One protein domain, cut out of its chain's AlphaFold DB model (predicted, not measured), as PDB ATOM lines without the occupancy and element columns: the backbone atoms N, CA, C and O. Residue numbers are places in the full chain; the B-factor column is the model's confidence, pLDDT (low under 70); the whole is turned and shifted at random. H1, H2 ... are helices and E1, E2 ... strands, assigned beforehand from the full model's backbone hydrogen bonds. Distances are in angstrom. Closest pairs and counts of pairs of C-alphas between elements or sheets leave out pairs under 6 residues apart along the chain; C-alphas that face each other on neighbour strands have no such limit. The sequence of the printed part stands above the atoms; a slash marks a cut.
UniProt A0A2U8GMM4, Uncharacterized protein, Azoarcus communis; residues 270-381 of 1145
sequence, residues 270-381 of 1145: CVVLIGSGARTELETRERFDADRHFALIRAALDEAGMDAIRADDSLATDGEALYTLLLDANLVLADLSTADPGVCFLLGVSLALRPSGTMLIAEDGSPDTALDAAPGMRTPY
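Overview. This is residues 270 to 381 of the 1145 residues of an uncharacterized protein of Azoarcus communis (UniProt A0A2U8GMM4). A strongly twisted sheet of five parallel strands forms the core, with H1 over one face and H3 and H4 over the other, making three layers. A small hairpin, E2 and E3, lies off the sheet where H1 begins, and a long loop, residues 364 to 377, leads to the edge strand E7. The printed part has 112 residues, with four named helices and seven named strands in the order E1 E2 E3 H1 E4 H2 H3 E5 H4 E6 E7; the sheet's order is E4 E1 E5 E6 E7, and the class is mixed. The whole is compact, with a radius of gyration of the C-alphas of 13.5 A, and spans 37 by 30 by 29 A.

Arrangement. E1, residues 270 to 273, is parallel to its neighbours E4, residues 307 to 310, with N 270 and O 307 2.8 A apart, and E5, residues 331 to 335, with N 271 and O 331 2.9 A apart, both within hydrogen-bond range. E2, residues 278 to 280, and E3, residues 287 to 289, form an antiparallel hairpin, with N 279 and O 288 within hydrogen-bond range at 2.9 A. H1, residues 290 to 303, is on the sheet at a height of 8.7 A and runs along the strands, at 13 degrees to E1 on the local plane; its closest C-alphas to E4 are those of Arg 298 and Ala 308, 5.5 A. H2, residues 313 to 317, is not on the sheet. H3, residues 319 to 328, and H4, residues 341 to 353, are on the face opposite to H1, at heights of 11.0 A and 9.5 A. E4, H2 H3, E5 is a split strand-helix-strand unit, with E1 between its parallel strands; E5, H4 and E6, residues 358 to 363, form a strand-helix-strand unit of parallel neighbours, and both crossovers are right-handed. N 359 and O 332 are 2.8 A apart. E7, residues 378 to 381, is parallel to E6, with N 379 and O 360 2.9 A apart. In H1, H2, H3 and H4 every O i to N i+4 pair is within hydrogen-bond range.

Along the chain. E1 begins at C-alpha 270, (-10.083, 39.723, -20.933). H1 is 19.8 A long, H3 14.1 A, E5 13.0 A, H4 18.5 A and E6 17.4 A. E7 ends at C-alpha 381, (-8.820, 56.212, -11.078).

Size, cuts and confidence. The two C-alphas farthest apart, those of Arg 285 and Asp 328, are 37.8 A apart. The printed part has no cut; the link from E6 to E7 is long. The mean pLDDT of the printed part is 77.7, and residues 276 to 287, 313 to 317 and 365 to 377 are under 70.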
ATOM      1  N   CYS A 270      -9.683  38.933 -22.087       91.00
ATOM      2  CA  CYS A 270     -10.083  39.723 -20.933       91.00
ATOM      3  C   CYS A 270     -11.598  39.944 -20.957       91.00
ATOM      4  O   CYS A 270     -12.131  40.575 -21.872       91.00
ATOM      5  N   VAL A 271     -12.296  39.442 -19.941       92.88
ATOM      6  CA  VAL A 271     -13.732  39.680 -19.773       92.88
ATOM      7  C   VAL A 271     -13.928  40.945 -18.960       92.88
ATOM      8  O   VAL A 271     -13.476  41.034 -17.822       92.88
ATOM      9  N   VAL A 272     -14.624  41.920 -19.530       92.75
ATOM     10  CA  VAL A 272     -14.880  43.212 -18.898       92.75
ATOM     11  C   VAL A 272     -16.291  43.224 -18.314       92.75
ATOM     12  O   VAL A 272     -17.280  43.174 -19.051       92.75
ATOM     13  N   LEU A 273     -16.379  43.302 -16.985       91.38
ATOM     14  CA  LEU A 273     -17.620  43.474 -16.236       91.38
ATOM     15  C   LEU A 273     -17.858  44.970 -16.031       91.38
ATOM     16  O   LEU A 273     -17.225  45.602 -15.189       91.38
ATOM     17  N   ILE A 274     -18.761  45.538 -16.825       87.44
ATOM     18  CA  ILE A 274     -19.129  46.952 -16.760       87.44
ATOM     19  C   ILE A 274     -20.594  47.106 -17.176       87.44
ATOM     20  O   ILE A 274     -21.044  46.458 -18.126       87.44
ATOM     21  N   GLY A 275     -21.345  47.952 -16.465       76.06
ATOM     22  CA  GLY A 275     -22.762  48.198 -16.757       76.06
ATOM     23  C   GLY A 275     -22.981  48.773 -18.161       76.06
ATOM     24  O   GLY A 275     -22.032  49.219 -18.799       76.06
ATOM     25  N   SER A 276     -24.217  48.768 -18.666       69.88
ATOM     26  CA  SER A 276     -24.578  49.306 -19.989       69.88
ATOM     27  C   SER A 276     -25.193  50.711 -19.929       69.88
ATOM     28  O   SER A 276     -25.932  51.048 -18.997       69.88
ATOM     29  N   GLY A 277     -24.903  51.529 -20.949       68.19
ATOM     30  CA  GLY A 277     -25.456  52.875 -21.111       68.19
ATOM     31  C   GLY A 277     -24.836  53.952 -20.212       68.19
ATOM     32  O   GLY A 277     -23.928  53.717 -19.418       68.19
ATOM     33  N   ALA A 278     -25.357  55.176 -20.339       58.38
ATOM     34  CA  ALA A 278     -24.994  56.282 -19.460       58.38
ATOM     35  C   ALA A 278     -25.900  56.294 -18.223       58.38
ATOM     36  O   ALA A 278     -27.122  56.416 -18.352       58.38
ATOM     37  N   ARG A 279     -25.305  56.210 -17.031       55.75
ATOM     38  CA  ARG A 279     -26.019  56.327 -15.758       55.75
ATOM     39  C   ARG A 279     -25.703  57.665 -15.108       55.75
ATOM     40  O   ARG A 279     -24.553  58.078 -15.018       55.75
ATOM     41  N   THR A 280     -26.754  58.348 -14.676       53.03
ATOM     42  CA  THR A 280     -26.631  59.540 -13.837       53.03
ATOM     43  C   THR A 280     -26.661  59.081 -12.392       53.03
ATOM     44  O   THR A 280     -27.656  58.500 -11.952       53.03
ATOM     45  N   GLU A 281     -25.577  59.313 -11.668       50.16
ATOM     46  CA  GLU A 281     -25.480  58.950 -10.261       50.16
ATOM     47  C   GLU A 281     -26.383  59.876  -9.423       50.16
ATOM     48  O   GLU A 281     -26.425  61.096  -9.612       50.16
ATOM     49  N   LEU A 282     -27.204  59.279  -8.553       41.09
ATOM     50  CA  LEU A 282     -28.316  59.962  -7.874       41.09
ATOM     51  C   LEU A 282     -27.859  60.979  -6.813       41.09
ATOM     52  O   LEU A 282     -28.615  61.907  -6.520       41.09
ATOM     53  N   GLU A 283     -26.646  60.831  -6.274       40.91
ATOM     54  CA  GLU A 283     -26.086  61.713  -5.238       40.91
ATOM     55  C   GLU A 283     -25.204  62.832  -5.812       40.91
ATOM     56  O   GLU A 283     -25.330  63.982  -5.391       40.91
ATOM     57  N   THR A 284     -24.378  62.541  -6.821       49.78
ATOM     58  CA  THR A 284     -23.419  63.498  -7.409       49.78
ATOM     59  C   THR A 284     -23.995  64.289  -8.590       49.78
ATOM     60  O   THR A 284     -23.527  65.387  -8.887       49.78
ATOM     61  N   ARG A 285     -25.058  63.782  -9.243       47.34
ATOM     62  CA  ARG A 285     -25.620  64.284 -10.520       47.34
ATOM     63  C   ARG A 285     -24.635  64.272 -11.698       47.34
ATOM     64  O   ARG A 285     -24.967  64.818 -12.755       47.34
ATOM     65  N   GLU A 286     -23.473  63.645 -11.553       53.56
ATOM     66  CA  GLU A 286     -22.503  63.470 -12.631       53.56
ATOM     67  C   GLU A 286     -22.867  62.248 -13.493       53.56
ATOM     68  O   GLU A 286     -23.590  61.337 -13.074       53.56
ATOM     69  N   ARG A 287     -22.481  62.290 -14.772       63.38
ATOM     70  CA  ARG A 287     -22.896  61.313 -15.786       63.38
ATOM     71  C   ARG A 287     -21.743  60.353 -16.059       63.38
ATOM     72  O   ARG A 287     -20.843  60.707 -16.815       63.38
ATOM     73  N   PHE A 288     -21.822  59.138 -15.522       71.69
ATOM     74  CA  PHE A 288     -20.908  58.058 -15.878       71.69
ATOM     75  C   PHE A 288     -21.392  57.378 -17.163       71.69
ATOM     76  O   PHE A 288     -22.493  56.822 -17.226       71.69
ATOM     77  N   ASP A 289     -20.586  57.452 -18.221       80.62
ATOM     78  CA  ASP A 289     -20.865  56.792 -19.497       80.62
ATOM     79  C   ASP A 289     -20.089  55.475 -19.577       80.62
ATOM     80  O   ASP A 289     -18.890  55.460 -19.867       80.62
ATOM     81  N   ALA A 290     -20.774  54.370 -19.283       80.44
ATOM     82  CA  ALA A 290     -20.157  53.054 -19.210       80.44
ATOM     83  C   ALA A 290     -19.764  52.506 -20.592       80.44
ATOM     84  O   ALA A 290     -18.801  51.749 -20.710       80.44
ATOM     85  N   ASP A 291     -20.455  52.920 -21.659       84.38
ATOM     86  CA  ASP A 291     -20.109  52.526 -23.030       84.38
ATOM     87  C   ASP A 291     -18.815  53.210 -23.482       84.38
ATOM     88  O   ASP A 291     -17.956  52.587 -24.112       84.38
ATOM     89  N   ARG A 292     -18.640  54.480 -23.097       85.19
ATOM     90  CA  ARG A 292     -17.389  55.208 -23.312       85.19
ATOM     91  C   ARG A 292     -16.232  54.606 -22.512       85.19
ATOM     92  O   ARG A 292     -15.165  54.393 -23.084       85.19
ATOM     93  N   HIS A 293     -16.427  54.312 -21.228       86.12
ATOM     94  CA  HIS A 293     -15.384  53.689 -20.405       86.12
ATOM     95  C   HIS A 293     -15.000  52.304 -20.931       86.12
ATOM     96  O   HIS A 293     -13.813  52.008 -21.059       86.12
ATOM     97  N   PHE A 294     -15.973  51.498 -21.369       89.12
ATOM     98  CA  PHE A 294     -15.687  50.233 -22.044       89.12
ATOM     99  C   PHE A 294     -14.837  50.426 -23.311       89.12
ATOM    100  O   PHE A 294     -13.917  49.647 -23.551       89.12
ATOM    101  N   ALA A 295     -15.092  51.465 -24.112       87.69
ATOM    102  CA  ALA A 295     -14.281  51.754 -25.294       87.69
ATOM    103  C   ALA A 295     -12.822  52.101 -24.943       87.69
ATOM    104  O   ALA A 295     -11.916  51.650 -25.648       87.69
ATOM    105  N   LEU A 296     -12.595  52.842 -23.851       88.69
ATOM    106  CA  LEU A 296     -11.254  53.150 -23.334       88.69
ATOM    107  C   LEU A 296     -10.546  51.893 -22.812       88.69
ATOM    108  O   LEU A 296      -9.395  51.644 -23.165       88.69
ATOM    109  N   ILE A 297     -11.250  51.068 -22.030       90.69
ATOM    110  CA  ILE A 297     -10.739  49.787 -21.521       90.69
ATOM    111  C   ILE A 297     -10.371  48.862 -22.686       90.69
ATOM    112  O   ILE A 297      -9.276  48.305 -22.708       90.69
ATOM    113  N   ARG A 298     -11.251  48.735 -23.686       90.31
ATOM    114  CA  ARG A 298     -11.000  47.932 -24.887       90.31
ATOM    115  C   ARG A 298      -9.765  48.421 -25.633       90.31
ATOM    116  O   ARG A 298      -8.957  47.589 -26.009       90.31
ATOM    117  N   ALA A 299      -9.600  49.731 -25.821       86.62
ATOM    118  CA  ALA A 299      -8.418  50.277 -26.485       86.62
ATOM    119  C   ALA A 299      -7.124  49.946 -25.718       86.62
ATOM    120  O   ALA A 299      -6.153  49.495 -26.318       86.62
ATOM    121  N   ALA A 300      -7.129  50.093 -24.388       87.06
ATOM    122  CA  ALA A 300      -5.978  49.752 -23.553       87.06
ATOM    123  C   ALA A 300      -5.649  48.245 -23.580       87.06
ATOM    124  O   ALA A 300      -4.478  47.872 -23.645       87.06
ATOM    125  N   LEU A 301      -6.669  47.379 -23.568       87.69
ATOM    126  CA  LEU A 301      -6.516  45.926 -23.706       87.69
ATOM    127  C   LEU A 301      -6.035  45.533 -25.108       87.69
ATOM    128  O   LEU A 301      -5.162  44.676 -25.238       87.69
ATOM    129  N   ASP A 302      -6.556  46.197 -26.144       84.19
ATOM    130  CA  ASP A 302      -6.158  45.982 -27.531       84.19
ATOM    131  C   ASP A 302      -4.661  46.290 -27.720       84.19
ATOM    132  O   ASP A 302      -3.953  45.512 -28.365       84.19
ATOM    133  N   GLU A 303      -4.169  47.377 -27.115       81.12
ATOM    134  CA  GLU A 303      -2.746  47.742 -27.078       81.12
ATOM    135  C   GLU A 303      -1.895  46.773 -26.244       81.12
ATOM    136  O   GLU A 303      -0.735  46.537 -26.578       81.12
ATOM    137  N   ALA A 304      -2.461  46.198 -25.181       79.25
ATOM    138  CA  ALA A 304      -1.807  45.192 -24.346       79.25
ATOM    139  C   ALA A 304      -1.813  43.780 -24.968       79.25
ATOM    140  O   ALA A 304      -1.377  42.824 -24.329       79.25
ATOM    141  N   GLY A 305      -2.310  43.622 -26.200       82.12
ATOM    142  CA  GLY A 305      -2.361  42.330 -26.884       82.12
ATOM    143  C   GLY A 305      -3.471  41.396 -26.389       82.12
ATOM    144  O   GLY A 305      -3.459  40.220 -26.736       82.12
ATOM    145  N   MET A 306      -4.450  41.891 -25.623       84.75
ATOM    146  CA  MET A 306      -5.580  41.103 -25.113       84.75
ATOM    147  C   MET A 306      -6.853  41.327 -25.933       84.75
ATOM    148  O   MET A 306      -7.072  42.428 -26.434       84.75
ATOM    149  N   ASP A 307      -7.703  40.311 -26.048       87.06
ATOM    150  CA  ASP A 307      -9.040  40.456 -26.633       87.06
ATOM    151  C   ASP A 307     -10.057  40.814 -25.543       87.06
ATOM    152  O   ASP A 307     -10.270  40.049 -24.600       87.06
ATOM    153  N   ALA A 308     -10.690  41.984 -25.658       88.12
ATOM    154  CA  ALA A 308     -11.668  42.462 -24.683       88.12
ATOM    155  C   ALA A 308     -13.095  42.020 -25.041       88.12
ATOM    156  O   ALA A 308     -13.632  42.401 -26.085       88.12
ATOM    157  N   ILE A 309     -13.743  41.284 -24.139       88.88
ATOM    158  CA  ILE A 309     -15.125  40.816 -24.293       88.88
ATOM    159  C   ILE A 309     -15.971  41.423 -23.176       88.88
ATOM    160  O   ILE A 309     -15.713  41.191 -22.000       88.88
ATOM    161  N   ARG A 310     -16.993  42.207 -23.524       88.31
ATOM    162  CA  ARG A 310     -17.917  42.776 -22.534       88.31
ATOM    163  C   ARG A 310     -18.898  41.711 -22.065       88.31
ATOM    164  O   ARG A 310     -19.542  41.087 -22.902       88.31
ATOM    165  N   ALA A 311     -19.079  41.564 -20.758       81.81
ATOM    166  CA  ALA A 311     -20.199  40.800 -20.217       81.81
ATOM    167  C   ALA A 311     -21.479  41.647 -20.308       81.81
ATOM    168  O   ALA A 311     -21.798  42.409 -19.397       81.81
ATOM    169  N   ASP A 312     -22.165  41.572 -21.447       73.06
ATOM    170  CA  ASP A 312     -23.387  42.329 -21.715       73.06
ATOM    171  C   ASP A 312     -24.671  41.499 -21.528       73.06
ATOM    172  O   ASP A 312     -24.654  40.292 -21.272       73.06
ATOM    173  N   ASP A 313     -25.816  42.168 -21.665       62.06
ATOM    174  CA  ASP A 313     -27.137  41.559 -21.502       62.06
ATOM    175  C   ASP A 313     -27.420  40.444 -22.529       62.06
ATOM    176  O   ASP A 313     -28.199  39.534 -22.243       62.06
ATOM    177  N   SER A 314     -26.783  40.467 -23.709       62.72
ATOM    178  CA  SER A 314     -26.948  39.421 -24.725       62.72
ATOM    179  C   SER A 314     -26.306  38.117 -24.252       62.72
ATOM    180  O   SER A 314     -26.961  37.071 -24.260       62.72
ATOM    181  N   LEU A 315     -25.067  38.184 -23.760       65.38
ATOM    182  CA  LEU A 315     -24.374  37.050 -23.141       65.38
ATOM    183  C   LEU A 315     -25.085  36.576 -21.865       65.38
ATOM    184  O   LEU A 315     -25.168  35.378 -21.623       65.38
ATOM    185  N   ALA A 316     -25.696  37.479 -21.091       62.34
ATOM    186  CA  ALA A 316     -26.457  37.116 -19.892       62.34
ATOM    187  C   ALA A 316     -27.697  36.241 -20.161       62.34
ATOM    188  O   ALA A 316     -28.156  35.531 -19.260       62.34
ATOM    189  N   THR A 317     -28.246  36.248 -21.382       69.50
ATOM    190  CA  THR A 317     -29.346  35.338 -21.749       69.50
ATOM    191  C   THR A 317     -28.882  33.897 -21.985       69.50
ATOM    192  O   THR A 317     -29.643  32.955 -21.703       69.50
ATOM    193  N   ASP A 318     -27.628  33.731 -22.415       78.81
ATOM    194  CA  ASP A 318     -26.943  32.459 -22.638       78.81
ATOM    195  C   ASP A 318     -25.952  32.172 -21.500       78.81
ATOM    196  O   ASP A 318     -24.750  32.424 -21.572       78.81
ATOM    197  N   GLY A 319     -26.497  31.641 -20.403       78.75
ATOM    198  CA  GLY A 319     -25.720  31.366 -19.196       78.75
ATOM    199  C   GLY A 319     -24.559  30.392 -19.416       78.75
ATOM    200  O   GLY A 319     -23.548  30.523 -18.737       78.75
ATOM    201  N   GLU A 320     -24.665  29.443 -20.352       85.19
ATOM    202  CA  GLU A 320     -23.571  28.498 -20.629       85.19
ATOM    203  C   GLU A 320     -22.375  29.236 -21.235       85.19
ATOM    204  O   GLU A 320     -21.264  29.135 -20.713       85.19
ATOM    205  N   ALA A 321     -22.615  30.053 -22.266       83.81
ATOM    206  CA  ALA A 321     -21.577  30.870 -22.883       83.81
ATOM    207  C   ALA A 321     -20.950  31.856 -21.883       83.81
ATOM    208  O   ALA A 321     -19.726  31.964 -21.812       83.81
ATOM    209  N   LEU A 322     -21.770  32.537 -21.073       87.69
ATOM    210  CA  LEU A 322     -21.291  33.512 -20.094       87.69
ATOM    211  C   LEU A 322     -20.404  32.879 -19.012       87.69
ATOM    212  O   LEU A 322     -19.321  33.392 -18.735       87.69
ATOM    213  N   TYR A 323     -20.841  31.785 -18.381       89.50
ATOM    214  CA  TYR A 323     -20.074  31.185 -17.283       89.50
ATOM    215  C   TYR A 323     -18.837  30.427 -17.776       89.50
ATOM    216  O   TYR A 323     -17.816  30.464 -17.090       89.50
ATOM    217  N   THR A 324     -18.877  29.807 -18.962       87.25
ATOM    218  CA  THR A 324     -17.669  29.254 -19.605       87.25
ATOM    219  C   THR A 324     -16.661  30.359 -19.889       87.25
ATOM    220  O   THR A 324     -15.493  30.228 -19.537       87.25
ATOM    221  N   LEU A 325     -17.119  31.492 -20.433       87.38
ATOM    222  CA  LEU A 325     -16.254  32.634 -20.702       87.38
ATOM    223  C   LEU A 325     -15.591  33.162 -19.418       87.38
ATOM    224  O   LEU A 325     -14.393  33.431 -19.414       87.38
ATOM    225  N   LEU A 326     -16.337  33.266 -18.312       89.00
ATOM    226  CA  LEU A 326     -15.771  33.665 -17.018       89.00
ATOM    227  C   LEU A 326     -14.760  32.649 -16.465       89.00
ATOM    228  O   LEU A 326     -13.816  33.060 -15.794       89.00
ATOM    229  N   LEU A 327     -14.923  31.348 -16.717       86.12
ATOM    230  CA  LEU A 327     -13.976  30.314 -16.280       86.12
ATOM    231  C   LEU A 327     -12.686  30.314 -17.113       86.12
ATOM    232  O   LEU A 327     -11.601  30.251 -16.539       86.12
ATOM    233  N   ASP A 328     -12.804  30.435 -18.436       85.06
ATOM    234  CA  ASP A 328     -11.687  30.269 -19.375       85.06
ATOM    235  C   ASP A 328     -10.870  31.551 -19.596       85.06
ATOM    236  O   ASP A 328      -9.739  31.484 -20.076       85.06
ATOM    237  N   ALA A 329     -11.413  32.721 -19.237       86.75
ATOM    238  CA  ALA A 329     -10.733  34.000 -19.428       86.75
ATOM    239  C   ALA A 329      -9.345  34.033 -18.770       86.75
ATOM    240  O   ALA A 329      -9.158  33.532 -17.658       86.75
ATOM    241  N   ASN A 330      -8.381  34.706 -19.397       86.50
ATOM    242  CA  ASN A 330      -7.078  34.966 -18.782       86.50
ATOM    243  C   ASN A 330      -7.182  36.048 -17.696       86.50
ATOM    244  O   ASN A 330      -6.513  35.956 -16.668       86.50
ATOM    245  N   LEU A 331      -8.055  37.039 -17.906       88.56
ATOM    246  CA  LEU A 331      -8.312  38.139 -16.977       88.56
ATOM    247  C   LEU A 331      -9.810  38.470 -16.923       88.56
ATOM    248  O   LEU A 331     -10.486  38.487 -17.948       88.56
ATOM    249  N   VAL A 332     -10.326  38.781 -15.737       90.75
ATOM    250  CA  VAL A 332     -11.642  39.407 -15.554       90.75
ATOM    251  C   VAL A 332     -11.427  40.799 -14.973       90.75
ATOM    252  O   VAL A 332     -10.907  40.926 -13.870       90.75
ATOM    253  N   LEU A 333     -11.810  41.842 -15.700       90.88
ATOM    254  CA  LEU A 333     -11.691  43.237 -15.275       90.88
ATOM    255  C   LEU A 333     -13.077  43.759 -14.898       90.88
ATOM    256  O   LEU A 333     -13.945  43.866 -15.759       90.88
ATOM    257  N   ALA A 334     -13.289  44.083 -13.626       89.56
ATOM    258  CA  ALA A 334     -14.548  44.630 -13.131       89.56
ATOM    259  C   ALA A 334     -14.425  46.128 -12.838       89.56
ATOM    260  O   ALA A 334     -13.599  46.538 -12.022       89.56
ATOM    261  N   ASP A 335     -15.272  46.922 -13.488       88.38
ATOM    262  CA  ASP A 335     -15.412  48.354 -13.242       88.38
ATOM    263  C   ASP A 335     -16.613  48.600 -12.320       88.38
ATOM    264  O   ASP A 335     -17.774  48.394 -12.692       88.38
ATOM    265  N   LEU A 336     -16.318  49.005 -11.085       85.06
ATOM    266  CA  LEU A 336     -17.300  49.194 -10.018       85.06
ATOM    267  C   LEU A 336     -17.832  50.627  -9.934       85.06
ATOM    268  O   LEU A 336     -18.625  50.923  -9.043       85.06
ATOM    269  N   SER A 337     -17.466  51.503 -10.873       82.81
ATOM    270  CA  SER A 337     -17.788  52.935 -10.808       82.81
ATOM    271  C   SER A 337     -19.289  53.234 -10.786       82.81
ATOM    272  O   SER A 337     -19.720  54.211 -10.185       82.81
ATOM    273  N   THR A 338     -20.118  52.381 -11.402       76.50
ATOM    274  CA  THR A 338     -21.586  52.548 -11.401       76.50
ATOM    275  C   THR A 338     -22.301  51.780 -10.296       76.50
ATOM    276  O   THR A 338     -23.535  51.818 -10.257       76.50
ATOM    277  N   ALA A 339     -21.567  50.994  -9.501       74.69
ATOM    278  CA  ALA A 339     -22.115  50.085  -8.498       74.69
ATOM    279  C   ALA A 339     -23.290  49.237  -9.048       74.69
ATOM    280  O   ALA A 339     -24.347  49.095  -8.429       74.69
ATOM    281  N   ASP A 340     -23.154  48.737 -10.286       82.25
ATOM    282  CA  ASP A 340     -24.255  48.048 -10.960       82.25
ATOM    283  C   ASP A 340     -24.541  46.687 -10.290       82.25
ATOM    284  O   ASP A 340     -23.619  45.878 -10.148       82.25
ATOM    285  N   PRO A 341     -25.803  46.387  -9.922       80.81
ATOM    286  CA  PRO A 341     -26.166  45.123  -9.281       80.81
ATOM    287  C   PRO A 341     -25.782  43.873 -10.088       80.81
ATOM    288  O   PRO A 341     -25.399  42.858  -9.506       80.81
ATOM    289  N   GLY A 342     -25.880  43.926 -11.421       84.75
ATOM    290  CA  GLY A 342     -25.505  42.824 -12.307       84.75
ATOM    291  C   GLY A 342     -23.992  42.617 -12.369       84.75
ATOM    292  O   GLY A 342     -23.530  41.481 -12.269       84.75
ATOM    293  N   VAL A 343     -23.221  43.705 -12.447       86.75
ATOM    294  CA  VAL A 343     -21.748  43.675 -12.380       86.75
ATOM    295  C   VAL A 343     -21.270  43.108 -11.044       86.75
ATOM    296  O   VAL A 343     -20.428  42.213 -11.036       86.75
ATOM    297  N   CYS A 344     -21.840  43.557  -9.921       86.00
ATOM    298  CA  CYS A 344     -21.470  43.065  -8.589       86.00
ATOM    299  C   CYS A 344     -21.782  41.573  -8.435       86.00
ATOM    300  O   CYS A 344     -20.960  40.813  -7.926       86.00
ATOM    301  N   PHE A 345     -22.928  41.124  -8.955       88.94
ATOM    302  CA  PHE A 345     -23.259  39.704  -9.008       88.94
ATOM    303  C   PHE A 345     -22.216  38.890  -9.787       88.94
ATOM    304  O   PHE A 345     -21.684  37.914  -9.259       88.94
ATOM    305  N   LEU A 346     -21.881  39.296 -11.017       90.56
ATOM    306  CA  LEU A 346     -20.901  38.591 -11.852       90.56
ATOM    307  C   LEU A 346     -19.486  38.626 -11.268       90.56
ATOM    308  O   LEU A 346     -18.744  37.648 -11.393       90.56
ATOM    309  N   LEU A 347     -19.122  39.711 -10.585       89.50
ATOM    310  CA  LEU A 347     -17.881  39.786  -9.826       89.50
ATOM    311  C   LEU A 347     -17.869  38.739  -8.703       89.50
ATOM    312  O   LEU A 347     -16.889  38.011  -8.555       89.50
ATOM    313  N   GLY A 348     -18.968  38.600  -7.961       88.88
ATOM    314  CA  GLY A 348     -19.093  37.599  -6.901       88.88
ATOM    315  C   GLY A 348     -18.960  36.174  -7.434       88.88
ATOM    316  O   GLY A 348     -18.229  35.363  -6.864       88.88
ATOM    317  N   VAL A 349     -19.593  35.893  -8.578       91.62
ATOM    318  CA  VAL A 349     -19.439  34.619  -9.299       91.62
ATOM    319  C   VAL A 349     -17.979  34.384  -9.691       91.62
ATOM    320  O   VAL A 349     -17.446  33.301  -9.460       91.62
ATOM    321  N   SER A 350     -17.310  35.405 -10.229       90.19
ATOM    322  CA  SER A 350     -15.907  35.318 -10.650       90.19
ATOM    323  C   SER A 350     -14.977  35.031  -9.470       90.19
ATOM    324  O   SER A 350     -14.118  34.162  -9.575       90.19
ATOM    325  N   LEU A 351     -15.174  35.694  -8.326       87.44
ATOM    326  CA  LEU A 351     -14.389  35.456  -7.109       87.44
ATOM    327  C   LEU A 351     -14.632  34.057  -6.529       87.44
ATOM    328  O   LEU A 351     -13.701  33.428  -6.037       87.44
ATOM    329  N   ALA A 352     -15.851  33.523  -6.604       89.38
ATOM    330  CA  ALA A 352     -16.108  32.151  -6.169       89.38
ATOM    331  C   ALA A 352     -15.462  31.110  -7.093       89.38
ATOM    332  O   ALA A 352     -14.931  30.108  -6.614       89.38
ATOM    333  N   LEU A 353     -15.485  31.337  -8.410       88.31
ATOM    334  CA  LEU A 353     -15.021  30.354  -9.388       88.31
ATOM    335  C   LEU A 353     -13.515  30.419  -9.685       88.31
ATOM    336  O   LEU A 353     -12.935  29.421 -10.105       88.31
ATOM    337  N   ARG A 354     -12.873  31.574  -9.478       86.31
ATOM    338  CA  ARG A 354     -11.481  31.818  -9.877       86.31
ATOM    339  C   ARG A 354     -10.598  32.122  -8.660       86.31
ATOM    340  O   ARG A 354     -10.856  33.099  -7.959       86.31
ATOM    341  N   PRO A 355      -9.506  31.365  -8.432       78.12
ATOM    342  CA  PRO A 355      -8.531  31.680  -7.381       78.12
ATOM    343  C   PRO A 355      -7.767  32.990  -7.600       78.12
ATOM    344  O   PRO A 355      -7.371  33.650  -6.640       78.12
ATOM    345  N   SER A 356      -7.539  33.358  -8.863       79.75
ATOM    346  CA  SER A 356      -6.800  34.557  -9.272       79.75
ATOM    347  C   SER A 356      -7.207  35.007 -10.683       79.75
ATOM    348  O   SER A 356      -8.015  34.350 -11.346       79.75
ATOM    349  N   GLY A 357      -6.662  36.134 -11.148       82.00
ATOM    350  CA  GLY A 357      -6.949  36.663 -12.486       82.00
ATOM    351  C   GLY A 357      -8.237  37.486 -12.562       82.00
ATOM    352  O   GLY A 357      -8.847  37.547 -13.626       82.00
ATOM    353  N   THR A 358      -8.650  38.098 -11.451       86.19
ATOM    354  CA  THR A 358      -9.714  39.110 -11.401       86.19
ATOM    355  C   THR A 358      -9.088  40.440 -10.979       86.19
ATOM    356  O   THR A 358      -8.246  40.462 -10.088       86.19
ATOM    357  N   MET A 359      -9.458  41.547 -11.612       85.81
ATOM    358  CA  MET A 359      -8.928  42.887 -11.352       85.81
ATOM    359  C   MET A 359     -10.080  43.872 -11.178       85.81
ATOM    360  O   MET A 359     -11.053  43.810 -11.926       85.81
ATOM    361  N   LEU A 360      -9.969  44.771 -10.199       86.00
ATOM    362  CA  LEU A 360     -11.039  45.694  -9.820       86.00
ATOM    363  C   LEU A 360     -10.581  47.139  -9.996       86.00
ATOM    364  O   LEU A 360      -9.552  47.537  -9.444       86.00
ATOM    365  N   ILE A 361     -11.371  47.928 -10.718       86.81
ATOM    366  CA  ILE A 361     -11.164  49.368 -10.888       86.81
ATOM    367  C   ILE A 361     -12.430  50.130 -10.503       86.81
ATOM    368  O   ILE A 361     -13.533  49.585 -10.579       86.81
ATOM    369  N   ALA A 362     -12.281  51.380 -10.077       84.94
ATOM    370  CA  ALA A 362     -13.412  52.286  -9.889       84.94
ATOM    371  C   ALA A 362     -12.962  53.747  -9.952       84.94
ATOM    372  O   ALA A 362     -11.835  54.061  -9.569       84.94
ATOM    373  N   GLU A 363     -13.858  54.630 -10.370       85.06
ATOM    374  CA  GLU A 363     -13.641  56.071 -10.364       85.06
ATOM    375  C   GLU A 363     -13.505  56.610  -8.921       85.06
ATOM    376  O   GLU A 363     -14.127  56.127  -7.966       85.06
ATOM    377  N   ASP A 364     -12.637  57.603  -8.736       80.00
ATOM    378  CA  ASP A 364     -12.472  58.314  -7.471       80.00
ATOM    379  C   ASP A 364     -13.774  59.029  -7.099       80.00
ATOM    380  O   ASP A 364     -14.271  59.873  -7.838       80.00
ATOM    381  N   GLY A 365     -14.309  58.713  -5.918       69.06
ATOM    382  CA  GLY A 365     -15.600  59.222  -5.453       69.06
ATOM    383  C   GLY A 365     -16.762  58.240  -5.617       69.06
ATOM    384  O   GLY A 365     -17.797  58.457  -4.992       69.06
ATOM    385  N   SER A 366     -16.583  57.131  -6.350       68.75
ATOM    386  CA  SER A 366     -17.582  56.058  -6.396       68.75
ATOM    387  C   SER A 366     -17.781  55.425  -5.011       68.75
ATOM    388  O   SER A 366     -16.801  55.235  -4.272       68.75
ATOM    389  N   PRO A 367     -19.030  55.066  -4.655       62.22
ATOM    390  CA  PRO A 367     -19.364  54.584  -3.322       62.22
ATOM    391  C   PRO A 367     -18.624  53.276  -3.022       62.22
ATOM    392  O   PRO A 367     -18.574  52.364  -3.851       62.22
ATOM    393  N   ASP A 368     -18.022  53.190  -1.835       59.06
ATOM    394  CA  ASP A 368     -17.235  52.032  -1.404       59.06
ATOM    395  C   ASP A 368     -18.188  50.882  -1.064       59.06
ATOM    396  O   ASP A 368     -18.750  50.815   0.022       59.06
ATOM    397  N   THR A 369     -18.515  50.075  -2.072       57.47
ATOM    398  CA  THR A 369     -19.733  49.245  -2.069       57.47
ATOM    399  C   THR A 369     -19.471  47.782  -2.396       57.47
ATOM    400  O   THR A 369     -20.339  47.110  -2.942       57.47
ATOM    401  N   ALA A 370     -18.269  47.262  -2.142       52.59
ATOM    402  CA  ALA A 370     -18.034  45.854  -2.470       52.59
ATOM    403  C   ALA A 370     -16.985  45.109  -1.643       52.59
ATOM    404  O   ALA A 370     -16.817  43.915  -1.875       52.59
ATOM    405  N   LEU A 371     -16.225  45.744  -0.744       54.69
ATOM    406  CA  LEU A 371     -14.986  45.121  -0.259       54.69
ATOM    407  C   LEU A 371     -14.519  45.551   1.135       54.69
ATOM    408  O   LEU A 371     -13.317  45.607   1.389       54.69
ATOM    409  N   ASP A 372     -15.449  45.711   2.078       47.75
ATOM    410  CA  ASP A 372     -15.089  45.805   3.503       47.75
ATOM    411  C   ASP A 372     -14.228  44.600   3.953       47.75
ATOM    412  O   ASP A 372     -13.371  44.738   4.821       47.75
ATOM    413  N   ALA A 373     -14.365  43.438   3.296       43.72
ATOM    414  CA  ALA A 373     -13.607  42.217   3.591       43.72
ATOM    415  C   ALA A 373     -12.160  42.166   3.049       43.72
ATOM    416  O   ALA A 373     -11.434  41.239   3.402       43.72
ATOM    417  N   ALA A 374     -11.715  43.109   2.204       45.75
ATOM    418  CA  ALA A 374     -10.302  43.192   1.802       45.75
ATOM    419  C   ALA A 374      -9.915  44.608   1.316       45.75
ATOM    420  O   ALA A 374      -9.970  44.910   0.115       45.75
ATOM    421  N   PRO A 375      -9.463  45.481   2.235       45.91
ATOM    422  CA  PRO A 375      -8.916  46.787   1.893       45.91
ATOM    423  C   PRO A 375      -7.748  46.649   0.902       45.91
ATOM    424  O   PRO A 375      -6.809  45.891   1.140       45.91
ATOM    425  N   GLY A 376      -7.791  47.391  -0.210       54.56
ATOM    426  CA  GLY A 376      -6.688  47.458  -1.182       54.56
ATOM    427  C   GLY A 376      -6.807  46.573  -2.430       54.56
ATOM    428  O   GLY A 376      -5.885  46.572  -3.239       54.56
ATOM    429  N   MET A 377      -7.922  45.857  -2.642       65.38
ATOM    430  CA  MET A 377      -8.160  45.114  -3.902       65.38
ATOM    431  C   MET A 377      -8.656  45.990  -5.069       65.38
ATOM    432  O   MET A 377      -8.581  45.568  -6.223       65.38
ATOM    433  N   ARG A 378      -9.184  47.188  -4.789       76.38
ATOM    434  CA  ARG A 378      -9.713  48.135  -5.783       76.38
ATOM    435  C   ARG A 378      -8.644  49.148  -6.171       76.38
ATOM    436  O   ARG A 378      -8.093  49.809  -5.296       76.38
ATOM    437  N   THR A 379      -8.414  49.328  -7.470       82.62
ATOM    438  CA  THR A 379      -7.551  50.406  -7.971       82.62
ATOM    439  C   THR A 379      -8.397  51.628  -8.344       82.62
ATOM    440  O   THR A 379      -9.189  51.539  -9.287       82.62
ATOM    441  N   PRO A 380      -8.281  52.752  -7.613       82.69
ATOM    442  CA  PRO A 380      -8.992  53.976  -7.955       82.69
ATOM    443  C   PRO A 380      -8.408  54.657  -9.203       82.69
ATOM    444  O   PRO A 380      -7.198  54.595  -9.432       82.69
ATOM    445  N   TYR A 381      -9.249  55.347  -9.977       86.62
ATOM    446  CA  TYR A 381      -8.820  56.212 -11.078       86.62
ATOM    447  C   TYR A 381      -9.564  57.553 -11.096       86.62
ATOM    448  O   TYR A 381     -10.730  57.638 -10.732       86.62
TER     449      TYR A 381